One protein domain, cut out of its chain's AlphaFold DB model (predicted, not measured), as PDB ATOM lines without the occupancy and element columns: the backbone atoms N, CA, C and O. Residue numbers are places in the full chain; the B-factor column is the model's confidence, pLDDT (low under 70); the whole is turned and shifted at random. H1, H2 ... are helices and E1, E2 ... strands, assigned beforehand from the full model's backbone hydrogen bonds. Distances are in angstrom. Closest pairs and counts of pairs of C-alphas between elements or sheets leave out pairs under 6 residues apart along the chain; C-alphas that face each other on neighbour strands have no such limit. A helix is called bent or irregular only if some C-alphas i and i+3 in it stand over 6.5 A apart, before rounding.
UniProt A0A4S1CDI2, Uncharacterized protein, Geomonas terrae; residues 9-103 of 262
ATOM      1  N   TRP A   9     -27.534 -41.786  11.641       72.50
ATOM      2  CA  TRP A   9     -28.308 -41.148  10.573       72.50
ATOM      3  C   TRP A   9     -29.095 -39.921  11.049       72.50
ATOM      4  O   TRP A   9     -29.354 -39.022  10.257       72.50
ATOM      5  N   ASP A  10     -29.417 -39.839  12.342       67.06
ATOM      6  CA  ASP A  10     -30.102 -38.682  12.926       67.06
ATOM      7  C   ASP A  10     -29.133 -37.524  13.272       67.06
ATOM      8  O   ASP A  10     -29.590 -36.412  13.525       67.06
ATOM      9  N   ASN A  11     -27.808 -37.753  13.286       68.94
ATOM     10  CA  ASN A  11     -26.791 -36.801  13.768       68.94
ATOM     11  C   ASN A  11     -25.569 -36.659  12.835       68.94
ATOM     12  O   ASN A  11     -24.421 -36.581  13.289       68.94
ATOM     13  N   LEU A  12     -25.784 -36.593  11.521       72.19
ATOM     14  CA  LEU A  12     -24.705 -36.353  10.557       72.19
ATOM     15  C   LEU A  12     -24.241 -34.893  10.585       72.19
ATOM     16  O   LEU A  12     -24.861 -34.000  10.010       72.19
ATOM     17  N   ARG A  13     -23.103 -34.631  11.235       67.94
ATOM     18  CA  ARG A  13     -22.469 -33.307  11.185       67.94
ATOM     19  C   ARG A  13     -21.939 -33.044   9.774       67.94
ATOM     20  O   ARG A  13     -21.118 -33.806   9.270       67.94
ATOM     21  N   ASN A  14     -22.377 -31.941   9.167       75.19
ATOM     22  CA  ASN A  14     -21.962 -31.492   7.832       75.19
ATOM     23  C   ASN A  14     -22.200 -32.518   6.712       75.19
ATOM     24  O   ASN A  14     -21.466 -32.491   5.725       75.19
ATOM     25  N   ASN A  15     -23.185 -33.415   6.856       82.19
ATOM     26  CA  ASN A  15     -23.520 -34.399   5.823       82.19
ATOM     27  C   ASN A  15     -22.320 -35.265   5.399       82.19
ATOM     28  O   ASN A  15     -22.192 -35.641   4.239       82.19
ATOM     29  N   ARG A  16     -21.409 -35.562   6.333       83.06
ATOM     30  CA  ARG A  16     -20.234 -36.409   6.099       83.06
ATOM     31  C   ARG A  16     -20.198 -37.565   7.079       83.06
ATOM     32  O   ARG A  16     -20.550 -37.415   8.249       83.06
ATOM     33  N   THR A  17     -19.715 -38.703   6.605       85.94
ATOM     34  CA  THR A  17     -19.515 -39.899   7.418       85.94
ATOM     35  C   THR A  17     -18.195 -40.587   7.079       85.94
ATOM     36  O   THR A  17     -17.566 -40.298   6.060       85.94
ATOM     37  N   GLN A  18     -17.747 -41.466   7.973       85.62
ATOM     38  CA  GLN A  18     -16.546 -42.271   7.791       85.62
ATOM     39  C   GLN A  18     -16.736 -43.672   8.373       85.62
ATOM     40  O   GLN A  18     -17.306 -43.825   9.455       85.62
ATOM     41  N   TYR A  19     -16.171 -44.681   7.713       80.25
ATOM     42  CA  TYR A  19     -16.140 -46.060   8.202       80.25
ATOM     43  C   TYR A  19     -14.766 -46.673   8.021       80.25
ATOM     44  O   TYR A  19     -14.022 -46.296   7.124       80.25
ATOM     45  N   SER A  20     -14.432 -47.658   8.853       82.69
ATOM     46  CA  SER A  20     -13.268 -48.504   8.578       82.69
ATOM     47  C   SER A  20     -13.555 -49.447   7.407       82.69
ATOM     48  O   SER A  20     -14.684 -49.921   7.279       82.69
ATOM     49  N   LEU A  21     -12.551 -49.776   6.589       78.94
ATOM     50  CA  LEU A  21     -12.746 -50.694   5.457       78.94
ATOM     51  C   LEU A  21     -13.195 -52.096   5.915       78.94
ATOM     52  O   LEU A  21     -13.930 -52.771   5.206       78.94
ATOM     53  N   GLY A  22     -12.854 -52.504   7.143       71.88
ATOM     54  CA  GLY A  22     -13.336 -53.757   7.742       71.88
ATOM     55  C   GLY A  22     -14.843 -53.793   8.047       71.88
ATOM     56  O   GLY A  22     -15.375 -54.854   8.362       71.88
ATOM     57  N   MET A  23     -15.545 -52.656   7.964       74.50
ATOM     58  CA  MET A  23     -17.008 -52.581   8.106       74.50
ATOM     59  C   MET A  23     -17.747 -52.775   6.775       74.50
ATOM     60  O   MET A  23     -18.969 -52.958   6.770       74.50
ATOM     61  N   LEU A  24     -17.027 -52.760   5.650       71.00
ATOM     62  CA  LEU A  24     -17.597 -53.031   4.338       71.00
ATOM     63  C   LEU A  24     -17.868 -54.539   4.238       71.00
ATOM     64  O   LEU A  24     -16.962 -55.362   4.344       71.00
ATOM     65  N   LYS A  25     -19.140 -54.917   4.088       66.00
ATOM     66  CA  LYS A  25     -19.564 -56.317   3.926       66.00
ATOM     67  C   LYS A  25     -19.848 -56.621   2.454       66.00
ATOM     68  O   LYS A  25     -20.082 -55.703   1.675       66.00
ATOM     69  N   SER A  26     -19.874 -57.910   2.111       58.94
ATOM     70  CA  SER A  26     -20.230 -58.427   0.776       58.94
ATOM     71  C   SER A  26     -19.202 -58.183  -0.336       58.94
ATOM     72  O   SER A  26     -19.576 -58.131  -1.500       58.94
ATOM     73  N   GLY A  27     -17.913 -58.055   0.002       56.84
ATOM     74  CA  GLY A  27     -16.839 -57.989  -1.002       56.84
ATOM     75  C   GLY A  27     -16.832 -56.714  -1.850       56.84
ATOM     76  O   GLY A  27     -16.251 -56.719  -2.927       56.84
ATOM     77  N   VAL A  28     -17.479 -55.642  -1.379       66.38
ATOM     78  CA  VAL A  28     -17.464 -54.335  -2.047       66.38
ATOM     79  C   VAL A  28     -16.031 -53.822  -2.100       66.38
ATOM     80  O   VAL A  28     -15.430 -53.574  -1.053       66.38
ATOM     81  N   ASP A  29     -15.507 -53.659  -3.312       72.06
ATOM     82  CA  ASP A  29     -14.230 -53.005  -3.549       72.06
ATOM     83  C   ASP A  29     -14.425 -51.484  -3.408       72.06
ATOM     84  O   ASP A  29     -15.174 -50.879  -4.177       72.06
ATOM     85  N   PRO A  30     -13.778 -50.829  -2.429       71.69
ATOM     86  CA  PRO A  30     -13.871 -49.381  -2.261       71.69
ATOM     87  C   PRO A  30     -13.468 -48.603  -3.518       71.69
ATOM     88  O   PRO A  30     -13.957 -47.497  -3.732       71.69
ATOM     89  N   SER A  31     -12.570 -49.164  -4.331       71.38
ATOM     90  CA  SER A  31     -12.084 -48.538  -5.560       71.38
ATOM     91  C   SER A  31     -13.066 -48.645  -6.729       71.38
ATOM     92  O   SER A  31     -12.929 -47.905  -7.699       71.38
ATOM     93  N   SER A  32     -14.084 -49.508  -6.623       76.12
ATOM     94  CA  SER A  32     -15.140 -49.667  -7.626       76.12
ATOM     95  C   SER A  32     -16.410 -48.875  -7.299       76.12
ATOM     96  O   SER A  32     -17.433 -49.065  -7.958       76.12
ATOM     97  N   LEU A  33     -16.394 -48.042  -6.255       78.50
ATOM     98  CA  LEU A  33     -17.536 -47.201  -5.910       78.50
ATOM     99  C   LEU A  33     -17.693 -46.077  -6.944       78.50
ATOM    100  O   LEU A  33     -16.698 -45.454  -7.323       78.50
ATOM    101  N   PRO A  34     -18.922 -45.794  -7.404       80.25
ATOM    102  CA  PRO A  34     -19.153 -44.704  -8.339       80.25
ATOM    103  C   PRO A  34     -18.909 -43.351  -7.653       80.25
ATOM    104  O   PRO A  34     -18.991 -43.232  -6.431       80.25
ATOM    105  N   GLU A  35     -18.664 -42.307  -8.445       82.38
ATOM    106  CA  GLU A  35     -18.473 -40.931  -7.950       82.38
ATOM    107  C   GLU A  35     -19.664 -40.446  -7.098       82.38
ATOM    108  O   GLU A  35     -19.495 -39.733  -6.104       82.38
ATOM    109  N   SER A  36     -20.865 -40.905  -7.460       83.44
ATOM    110  CA  SER A  36     -22.117 -40.720  -6.736       83.44
ATOM    111  C   SER A  36     -22.978 -41.977  -6.875       83.44
ATOM    112  O   SER A  36     -23.133 -42.509  -7.975       83.44
ATOM    113  N   ALA A  37     -23.528 -42.460  -5.764       82.56
ATOM    114  CA  ALA A  37     -24.407 -43.622  -5.692       82.56
ATOM    115  C   ALA A  37     -25.730 -43.241  -5.035       82.56
ATOM    116  O   ALA A  37     -25.750 -42.751  -3.902       82.56
ATOM    117  N   GLU A  38     -26.848 -43.553  -5.684       82.56
ATOM    118  CA  GLU A  38     -28.125 -43.556  -4.982       82.56
ATOM    119  C   GLU A  38     -28.121 -44.644  -3.897       82.56
ATOM    120  O   GLU A  38     -27.602 -45.750  -4.083       82.56
ATOM    121  N   THR A  39     -28.609 -44.292  -2.713       84.00
ATOM    122  CA  THR A  39     -28.366 -45.039  -1.483       84.00
ATOM    123  C   THR A  39     -29.626 -45.134  -0.628       84.00
ATOM    124  O   THR A  39     -30.252 -44.123  -0.326       84.00
ATOM    125  N   VAL A  40     -29.958 -46.343  -0.171       84.69
ATOM    126  CA  VAL A  40     -30.910 -46.572   0.919       84.69
ATOM    127  C   VAL A  40     -30.164 -46.575   2.242       84.69
ATOM    128  O   VAL A  40     -29.265 -47.386   2.462       84.69
ATOM    129  N   PHE A  41     -30.566 -45.695   3.146       85.56
ATOM    130  CA  PHE A  41     -30.103 -45.646   4.524       85.56
ATOM    131  C   PHE A  41     -31.127 -46.349   5.407       85.56
ATOM    132  O   PHE A  41     -32.317 -46.080   5.301       85.56
ATOM    133  N   ILE A  42     -30.695 -47.253   6.276       84.38
ATOM    134  CA  ILE A  42     -31.565 -48.053   7.142       84.38
ATOM    135  C   ILE A  42     -31.116 -47.845   8.572       84.38
ATOM    136  O   ILE A  42     -29.939 -48.017   8.874       84.38
ATOM    137  N   LYS A  43     -32.064 -47.525   9.449       84.94
ATOM    138  CA  LYS A  43     -31.907 -47.490  10.902       84.94
ATOM    139  C   LYS A  43     -32.720 -48.622  11.513       84.94
ATOM    140  O   LYS A  43     -33.901 -48.775  11.198       84.94
ATOM    141  N   LEU A  44     -32.109 -49.394  12.406       82.12
ATOM    142  CA  LEU A  44     -32.794 -50.462  13.136       82.12
ATOM    143  C   LEU A  44     -33.041 -50.044  14.587       82.12
ATOM    144  O   LEU A  44     -32.239 -49.335  15.189       82.12
ATOM    145  N   LYS A  45     -34.114 -50.559  15.195       80.50
ATOM    146  CA  LYS A  45     -34.339 -50.416  16.636       80.50
ATOM    147  C   LYS A  45     -33.217 -51.144  17.396       80.50
ATOM    148  O   LYS A  45     -32.996 -52.331  17.126       80.50
ATOM    149  N   PRO A  46     -32.562 -50.515  18.393       74.12
ATOM    150  CA  PRO A  46     -31.392 -51.090  19.064       74.12
ATOM    151  C   PRO A  46     -31.611 -52.497  19.634       74.12
ATOM    152  O   PRO A  46     -30.730 -53.350  19.493       74.12
ATOM    153  N   VAL A  47     -32.790 -52.736  20.223       76.75
ATOM    154  CA  VAL A  47     -33.149 -53.975  20.936       76.75
ATOM    155  C   VAL A  47     -33.730 -55.033  20.001       76.75
ATOM    156  O   VAL A  47     -33.259 -56.163  19.984       76.75
ATOM    157  N   THR A  48     -34.748 -54.685  19.211       80.56
ATOM    158  CA  THR A  48     -35.483 -55.678  18.409       80.56
ATOM    159  C   THR A  48     -34.821 -55.981  17.069       80.56
ATOM    160  O   THR A  48     -35.209 -56.942  16.417       80.56
ATOM    161  N   LYS A  49     -33.867 -55.143  16.630       79.56
ATOM    162  CA  LYS A  49     -33.246 -55.189  15.294       79.56
ATOM    163  C   LYS A  49     -34.246 -55.134  14.130       79.56
ATOM    164  O   LYS A  49     -33.882 -55.400  12.993       79.56
ATOM    165  N   VAL A  50     -35.487 -54.736  14.404       82.00
ATOM    166  CA  VAL A  50     -36.503 -54.432  13.391       82.00
ATOM    167  C   VAL A  50     -36.233 -53.038  12.840       82.00
ATOM    168  O   VAL A  50     -35.788 -52.163  13.587       82.00
ATOM    169  N   VAL A  51     -36.521 -52.820  11.558       81.81
ATOM    170  CA  VAL A  51     -36.371 -51.509  10.923       81.81
ATOM    171  C   VAL A  51     -37.165 -50.447  11.687       81.81
ATOM    172  O   VAL A  51     -38.361 -50.589  11.935       81.81
ATOM    173  N   GLU A  52     -36.466 -49.398  12.116       82.75
ATOM    174  CA  GLU A  52     -37.051 -48.218  12.752       82.75
ATOM    175  C   GLU A  52     -37.435 -47.183  11.697       82.75
ATOM    176  O   GLU A  52     -38.538 -46.641  11.744       82.75
ATOM    177  N   LYS A  53     -36.514 -46.913  10.764       81.88
ATOM    178  CA  LYS A  53     -36.665 -45.965   9.658       81.88
ATOM    179  C   LYS A  53     -35.779 -46.386   8.491       81.88
ATOM    180  O   LYS A  53     -34.722 -46.981   8.702       81.88
ATOM    181  N   ALA A  54     -36.183 -46.021   7.285       84.44
ATOM    182  CA  ALA A  54     -35.321 -46.041   6.116       84.44
ATOM    183  C   ALA A  54     -35.416 -44.696   5.394       84.44
ATOM    184  O   ALA A  54     -36.393 -43.978   5.579       84.44
ATOM    185  N   TRP A  55     -34.417 -44.356   4.591       84.56
ATOM    186  CA  TRP A  55     -34.383 -43.161   3.750       84.56
ATOM    187  C   TRP A  55     -33.774 -43.522   2.401       84.56
ATOM    188  O   TRP A  55     -32.900 -44.382   2.343       84.56
ATOM    189  N   ILE A  56     -34.189 -42.839   1.339       82.19
ATOM    190  CA  ILE A  56     -33.430 -42.797   0.081       82.19
ATOM    191  C   ILE A  56     -32.581 -41.532   0.086       82.19
ATOM    192  O   ILE A  56     -32.926 -40.542   0.727       82.19
ATOM    193  N   GLY A  57     -31.450 -41.558  -0.597       82.31
ATOM    194  CA  GLY A  57     -30.610 -40.394  -0.797       82.31
ATOM    195  C   GLY A  57     -29.416 -40.722  -1.678       82.31
ATOM    196  O   GLY A  57     -29.470 -41.649  -2.481       82.31
ATOM    197  N   ARG A  58     -28.321 -39.980  -1.530       83.88
ATOM    198  CA  ARG A  58     -27.082 -40.200  -2.280       83.88
ATOM    199  C   ARG A  58     -25.876 -40.267  -1.363       83.88
ATOM    200  O   ARG A  58     -25.784 -39.531  -0.387       83.88
ATOM    201  N   SER A  59     -24.931 -41.118  -1.726       86.88
ATOM    202  CA  SER A  59     -23.590 -41.170  -1.153       86.88
ATOM    203  C   SER A  59     -22.604 -40.795  -2.249       86.88
ATOM    204  O   SER A  59     -22.685 -41.337  -3.347       86.88
ATOM    205  N   TYR A  60     -21.716 -39.842  -1.993       86.44
ATOM    206  CA  TYR A  60     -20.857 -39.261  -3.027       86.44
ATOM    207  C   TYR A  60     -19.541 -38.752  -2.441       86.44
ATOM    208  O   TYR A  60     -19.392 -38.642  -1.220       86.44
ATOM    209  N   ASN A  61     -18.585 -38.413  -3.310       88.19
ATOM    210  CA  ASN A  61     -17.236 -37.978  -2.922       88.19
ATOM    211  C   ASN A  61     -16.538 -39.002  -2.014       88.19
ATOM    212  O   ASN A  61     -16.056 -38.670  -0.928       88.19
ATOM    213  N   PHE A  62     -16.529 -40.265  -2.440       87.88
ATOM    214  CA  PHE A  62     -15.847 -41.322  -1.710       87.88
ATOM    215  C   PHE A  62     -14.333 -41.112  -1.753       87.88
ATOM    216  O   PHE A  62     -13.714 -41.043  -2.815       87.88
ATOM    217  N   HIS A  63     -13.724 -41.045  -0.577       88.75
ATOM    218  CA  HIS A  63     -12.290 -40.920  -0.397       88.75
ATOM    219  C   HIS A  63     -11.793 -42.025   0.524       88.75
ATOM    220  O   HIS A  63     -12.239 -42.168   1.662       88.75
ATOM    221  N   ILE A  64     -10.841 -42.810   0.033       87.75
ATOM    222  CA  ILE A  64     -10.201 -43.855   0.825       87.75
ATOM    223  C   ILE A  64      -8.930 -43.271   1.427       87.75
ATOM    224  O   ILE A  64      -8.036 -42.824   0.710       87.75
ATOM    225  N   ASN A  65      -8.836 -43.295   2.751       84.31
ATOM    226  CA  ASN A  65      -7.649 -42.877   3.477       84.31
ATOM    227  C   ASN A  65      -7.204 -43.994   4.423       84.31
ATOM    228  O   ASN A  65      -7.870 -44.305   5.414       84.31
ATOM    229  N   ARG A  66      -6.046 -44.597   4.124       85.50
ATOM    230  CA  ARG A  66      -5.481 -45.743   4.856       85.50
ATOM    231  C   ARG A  66      -6.478 -46.906   4.947       85.50
ATOM    232  O   ARG A  66      -6.665 -47.627   3.981       85.50
ATOM    233  N   ASN A  67      -7.101 -47.081   6.113       86.25
ATOM    234  CA  ASN A  67      -8.053 -48.150   6.409       86.25
ATOM    235  C   ASN A  67      -9.466 -47.602   6.659       86.25
ATOM    236  O   ASN A  67     -10.248 -48.192   7.409       86.25
ATOM    237  N   LYS A  68      -9.782 -46.436   6.091       87.56
ATOM    238  CA  LYS A  68     -11.092 -45.804   6.198       87.56
ATOM    239  C   LYS A  68     -11.604 -45.351   4.843       87.56
ATOM    240  O   LYS A  68     -10.820 -44.964   3.981       87.56
ATOM    241  N   ILE A  69     -12.920 -45.362   4.707       87.00
ATOM    242  CA  ILE A  69     -13.650 -44.683   3.650       87.00
ATOM    243  C   ILE A  69     -14.393 -43.499   4.264       87.00
ATOM    244  O   ILE A  69     -15.079 -43.649   5.274       87.00
ATOM    245  N   GLU A  70     -14.227 -42.331   3.668       89.44
ATOM    246  CA  GLU A  70     -14.913 -41.092   4.014       89.44
ATOM    247  C   GLU A  70     -15.776 -40.687   2.828       89.44
ATOM    248  O   GLU A  70     -15.334 -40.791   1.687       89.44
ATOM    249  N   PHE A  71     -17.006 -40.253   3.075       88.88
ATOM    250  CA  PHE A  71     -17.879 -39.780   2.005       88.88
ATOM    251  C   PHE A  71     -18.935 -38.817   2.524       88.88
ATOM    252  O   PHE A  71     -19.211 -38.728   3.727       88.88
ATOM    253  N   SER A  72     -19.515 -38.075   1.589       88.62
ATOM    254  CA  SER A  72     -20.648 -37.200   1.839       88.62
ATOM    255  C   SER A  72     -21.957 -37.945   1.602       88.62
ATOM    256  O   SER A  72     -22.049 -38.801   0.724       88.62
ATOM    257  N   VAL A  73     -22.973 -37.596   2.379       85.38
ATOM    258  CA  VAL A  73     -24.310 -38.180   2.313       85.38
ATOM    259  C   VAL A  73     -25.353 -37.091   2.169       85.38
ATOM    260  O   VAL A  73     -25.425 -36.158   2.960       85.38
ATOM    261  N   GLU A  74     -26.201 -37.231   1.169       82.62
ATOM    262  CA  GLU A  74     -27.412 -36.448   1.015       82.62
ATOM    263  C   GLU A  74     -28.576 -37.370   1.356       82.62
ATOM    264  O   GLU A  74     -28.928 -38.236   0.564       82.62
ATOM    265  N   ILE A  75     -29.130 -37.247   2.560       76.44
ATOM    266  CA  ILE A  75     -30.271 -38.064   2.980       76.44
ATOM    267  C   ILE A  75     -31.545 -37.325   2.600       76.44
ATOM    268  O   ILE A  75     -31.778 -36.210   3.069       76.44
ATOM    269  N   ALA A  76     -32.358 -37.947   1.748       69.00
ATOM    270  CA  ALA A  76     -33.679 -37.449   1.409       69.00
ATOM    271  C   ALA A  76     -34.718 -37.980   2.415       69.00
ATOM    272  O   ALA A  76     -34.426 -38.224   3.586       69.00
ATOM    273  N   HIS A  77     -35.974 -38.092   1.997       60.00
ATOM    274  CA  HIS A  77     -37.085 -38.316   2.915       60.00
ATOM    275  C   HIS A  77     -37.117 -39.740   3.468       60.00
ATOM    276  O   HIS A  77     -36.655 -40.672   2.802       60.00
ATOM    277  N   PRO A  78     -37.662 -39.924   4.688       72.94
ATOM    278  CA  PRO A  78     -37.932 -41.254   5.192       72.94
ATOM    279  C   PRO A  78     -38.864 -41.993   4.234       72.94
ATOM    280  O   PRO A  78     -39.840 -41.419   3.757       72.94
ATOM    281  N   ILE A  79     -38.577 -43.263   3.990       72.50
ATOM    282  CA  ILE A  79     -39.397 -44.160   3.184       72.50
ATOM    283  C   ILE A  79     -39.784 -45.392   4.001       72.50
ATOM    284  O   ILE A  79     -39.105 -45.762   4.969       72.50
ATOM    285  N   THR A  80     -40.833 -46.080   3.563       77.19
ATOM    286  CA  THR A  80     -41.064 -47.467   3.967       77.19
ATOM    287  C   THR A  80     -39.909 -48.320   3.447       77.19
ATOM    288  O   THR A  80     -39.584 -48.273   2.260       77.19
ATOM    289  N   CYS A  81     -39.251 -49.072   4.335       75.12
ATOM    290  CA  CYS A  81     -38.093 -49.881   3.961       75.12
ATOM    291  C   CYS A  81     -38.481 -50.896   2.875       75.12
ATOM    292  O   CYS A  81     -39.388 -51.691   3.122       75.12
ATOM    293  N   PRO A  82     -37.826 -50.896   1.698       74.06
ATOM    294  CA  PRO A  82     -38.126 -51.864   0.652       74.06
ATOM    295  C   PRO A  82     -37.889 -53.293   1.148       74.06
ATOM    296  O   PRO A  82     -36.889 -53.553   1.820       74.06
ATOM    297  N   ASP A  83     -38.767 -54.227   0.777       74.94
ATOM    298  CA  ASP A  83     -38.748 -55.610   1.284       74.94
ATOM    299  C   ASP A  83     -37.396 -56.307   1.081       74.94
ATOM    300  O   ASP A  83     -36.916 -57.021   1.966       74.94
ATOM    301  N   GLN A  84     -36.725 -56.025  -0.041       74.31
ATOM    302  CA  GLN A  84     -35.384 -56.535  -0.346       74.31
ATOM    303  C   GLN A  84     -34.322 -56.138   0.695       74.31
ATOM    304  O   GLN A  84     -33.339 -56.852   0.884       74.31
ATOM    305  N   TYR A  85     -34.533 -55.030   1.410       75.75
ATOM    306  CA  TYR A  85     -33.639 -54.539   2.451       75.75
ATOM    307  C   TYR A  85     -34.176 -54.759   3.876       75.75
ATOM    308  O   TYR A  85     -33.470 -54.479   4.843       75.75
ATOM    309  N   ALA A  86     -35.381 -55.309   4.052       74.75
ATOM    310  CA  ALA A  86     -36.003 -55.484   5.370       74.75
ATOM    311  C   ALA A  86     -35.201 -56.402   6.316       74.75
ATOM    312  O   ALA A  86     -35.291 -56.278   7.537       74.75
ATOM    313  N   ARG A  87     -34.406 -57.321   5.753       75.31
ATOM    314  CA  ARG A  87     -33.518 -58.237   6.496       75.31
ATOM    315  C   ARG A  87     -32.083 -57.734   6.611       75.31
ATOM    316  O   ARG A  87     -31.230 -58.424   7.172       75.31
ATOM    317  N   PHE A  88     -31.787 -56.581   6.024       75.69
ATOM    318  CA  PHE A  88     -30.443 -56.040   6.044       75.69
ATOM    319  C   PHE A  88     -30.173 -55.371   7.388       75.69
ATOM    320  O   PHE A  88     -31.075 -54.981   8.127       75.69
ATOM    321  N   SER A  89     -28.896 -55.288   7.743       75.06
ATOM    322  CA  SER A  89     -28.500 -54.595   8.967       75.06
ATOM    323  C   SER A  89     -28.670 -53.082   8.803       75.06
ATOM    324  O   SER A  89     -28.722 -52.582   7.684       75.06
ATOM    325  N   GLU A  90     -28.686 -52.344   9.912       78.81
ATOM    326  CA  GLU A  90     -28.587 -50.879   9.890       78.81
ATOM    327  C   GLU A  90     -27.391 -50.445   9.038       78.81
ATOM    328  O   GLU A  90     -26.349 -51.072   9.131       78.81
ATOM    329  N   GLY A  91     -27.511 -49.390   8.236       79.69
ATOM    330  CA  GLY A  91     -26.405 -48.824   7.465       79.69
ATOM    331  C   GLY A  91     -26.862 -48.267   6.121       79.69
ATOM    332  O   GLY A  91     -27.989 -47.801   6.012       79.69
ATOM    333  N   TRP A  92     -25.990 -48.274   5.117       81.69
ATOM    334  CA  TRP A  92     -26.250 -47.686   3.802       81.69
ATOM    335  C   TRP A  92     -26.051 -48.718   2.689       81.69
ATOM    336  O   TRP A  92     -25.167 -49.577   2.764       81.69
ATOM    337  N   PHE A  93     -26.904 -48.694   1.674       81.19
ATOM    338  CA  PHE A  93     -26.967 -49.716   0.634       81.19
ATOM    339  C   PHE A  93     -27.162 -49.047  -0.710       81.19
ATOM    340  O   PHE A  93     -28.047 -48.210  -0.835       81.19
ATOM    341  N   GLN A  94     -26.368 -49.423  -1.708       78.31
ATOM    342  CA  GLN A  94     -26.617 -48.963  -3.066       78.31
ATOM    343  C   GLN A  94     -28.020 -49.404  -3.493       78.31
ATOM    344  O   GLN A  94     -28.421 -50.557  -3.284       78.31
ATOM    345  N   VAL A  95     -28.769 -48.451  -4.032       70.31
ATOM    346  CA  VAL A  95     -30.098 -48.676  -4.583       70.31
ATOM    347  C   VAL A  95     -29.976 -49.620  -5.784       70.31
ATOM    348  O   VAL A  95     -29.164 -49.383  -6.675       70.31
ATOM    349  N   SER A  96     -30.739 -50.716  -5.782       62.38
ATOM    350  CA  SER A  96     -30.939 -51.528  -6.989       62.38
ATOM    351  C   SER A  96     -31.898 -50.811  -7.943       62.38
ATOM    352  O   SER A  96     -32.703 -49.990  -7.502       62.38
ATOM    353  N   ASP A  97     -31.848 -51.135  -9.236       53.03
ATOM    354  CA  ASP A  97     -32.645 -50.465 -10.278       53.03
ATOM    355  C   ASP A  97     -34.157 -50.406  -9.960       53.03
ATOM    356  O   ASP A  97     -34.826 -49.427 -10.281       53.03
ATOM    357  N   GLU A  98     -34.697 -51.391  -9.231       49.75
ATOM    358  CA  GLU A  98     -36.099 -51.406  -8.785       49.75
ATOM    359  C   GLU A  98     -36.463 -50.278  -7.803       49.75
ATOM    360  O   GLU A  98     -37.606 -49.831  -7.780       49.75
ATOM    361  N   VAL A  99     -35.524 -49.789  -6.989       51.09
ATOM    362  CA  VAL A  99     -35.773 -48.688  -6.037       51.09
ATOM    363  C   VAL A  99     -35.482 -47.320  -6.661       51.09
ATOM    364  O   VAL A  99     -36.147 -46.349  -6.300       51.09
ATOM    365  N   ASN A 100     -34.594 -47.261  -7.656       49.03
ATOM    366  CA  ASN A 100     -34.278 -46.046  -8.414       49.03
ATOM    367  C   ASN A 100     -35.526 -45.502  -9.139       49.03
ATOM    368  O   ASN A 100     -35.834 -44.312  -9.084       49.03
ATOM    369  N   THR A 101     -36.359 -46.406  -9.672       49.53
ATOM    370  CA  THR A 101     -37.645 -46.035 -10.288       49.53
ATOM    371  C   THR A 101     -38.579 -45.266  -9.347       49.53
ATOM    372  O   THR A 101     -39.319 -44.406  -9.806       49.53
ATOM    373  N   LYS A 102     -38.548 -45.484  -8.022       53.72
ATOM    374  CA  LYS A 102     -39.409 -44.732  -7.085       53.72
ATOM    375  C   LYS A 102     -38.941 -43.293  -6.857       53.72
ATOM    376  O   LYS A 102     -39.768 -42.434  -6.572       53.72
ATOM    377  N   SER A 103     -37.641 -43.038  -6.964       56.19
ATOM    378  CA  SER A 103     -37.020 -41.724  -6.765       56.19
ATOM    379  C   SER A 103     -37.261 -40.804  -7.964       56.19
ATOM    380  O   SER A 103     -37.629 -39.643  -7.791       56.19
TER     381      SER A 103
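AT A GLANCE: This is residues 9 to 103 of the 262 residues of an uncharacterized protein of Geomonas terrae (UniProt A0A4S1CDI2). The model is one antiparallel sheet of five strands, twisted and curled into an open trough, with E3 and E4 as its two long strands, side by side and both sharply bent. The strands E1 and E5 form its two edges, and the short helix H1 lies over one face near E2, at the end of the printed part. The printed part has 95 residues with five named strands and one named helix, in the order E1, E2, E3, E4, E5, H1; the sheet runs E1, E4, E3, E2, E5, and the class is mostly strand. The whole is compact, with a radius of gyration of the C-alphas of 13.1 A and spans of 34 by 32 by 28 A.

HOW THE PARTS SIT: Look first at E3, residues 51 to 65, and E4, residues 68 to 79, a hairpin of inner strands at 151 degrees between directions; N 58 and O 74 are 2.8 A apart and N 70 and O 63 2.8 A, both within hydrogen-bond range. E3 bends by 84 degrees at residue 61, and E4 bends by 76 degrees at residue 76. On the other side of E3 from E4 you find E2, residues 36 to 44, in a second hairpin with E3 at 136 degrees; N 41 and O 55, 2.8 A apart, are within hydrogen-bond range. These three make a meander, E2, E3, E4, each strand the antiparallel neighbour of the one before. Beside E4 look for the edge strand E1, residues 16 to 20, antiparallel at 126 degrees, with N 17 and O 71 at 2.9 A. Beside E2 is the other edge strand, E5, residues 91 to 94, antiparallel at 145 degrees, with N 40 and O 93 at 2.8 A. Both E1, E2, E3, E4 and E2, E3, E4, E5 form a Greek key, four strands in a row of which three are a meander and the first is the antiparallel neighbour of the fourth. The edge strands E1 and E5 are apart. From edge to edge the strands' lines turn by 97 degrees and the way across the sheet turns by 83 degrees. H1, residues 97 to 103, is on the sheet at a height over the sheet of 9.6 A. It is only just over E2, on which 3 of its 7 C-alphas fall, and it runs across the strands, at 85 degrees to E2 on the local plane. The closest C-alphas of E2 and H1 are those of Glu 38 and Asn 100, 7.5 A apart. In H1, 1 of 3 O i to N i+4 pairs is within hydrogen-bond range, beside 3 of 4 O i to N i+3 pairs.

IN THESE COORDINATES: Find C-alpha 51 at (-36.371, -51.509, 10.923); from there E3 runs 30.9 A to C-alpha 65 at (-7.649, -42.877, 3.477). E4 goes back over 28.5 A, from residue 68 to 79. E2, residues 36 to 44, is 24.6 A long. E1, residues 16 to 20, begins at C-alpha 16 (-20.234, -36.409, 6.099) and is 14.2 A long. E5, residues 91 to 94, covers 10.5 A, and H1 covers 10.4 A, ending at C-alpha 103 (-37.020, -41.724, -6.765).

THE WHOLE: The two C-alphas farthest apart are those of Arg 66 and Lys 102, at 36.0 A. The printed part has no cut. The links E1 to E2, residues 21 to 35, and E4 to E5 are long; E3 to E4 and E5 to H1 are tight. The mean pLDDT of the printed part is 76.6, and residues 10 to 11, 13, 25 to 28, 76 to 77 and 96 to 103 are under 70.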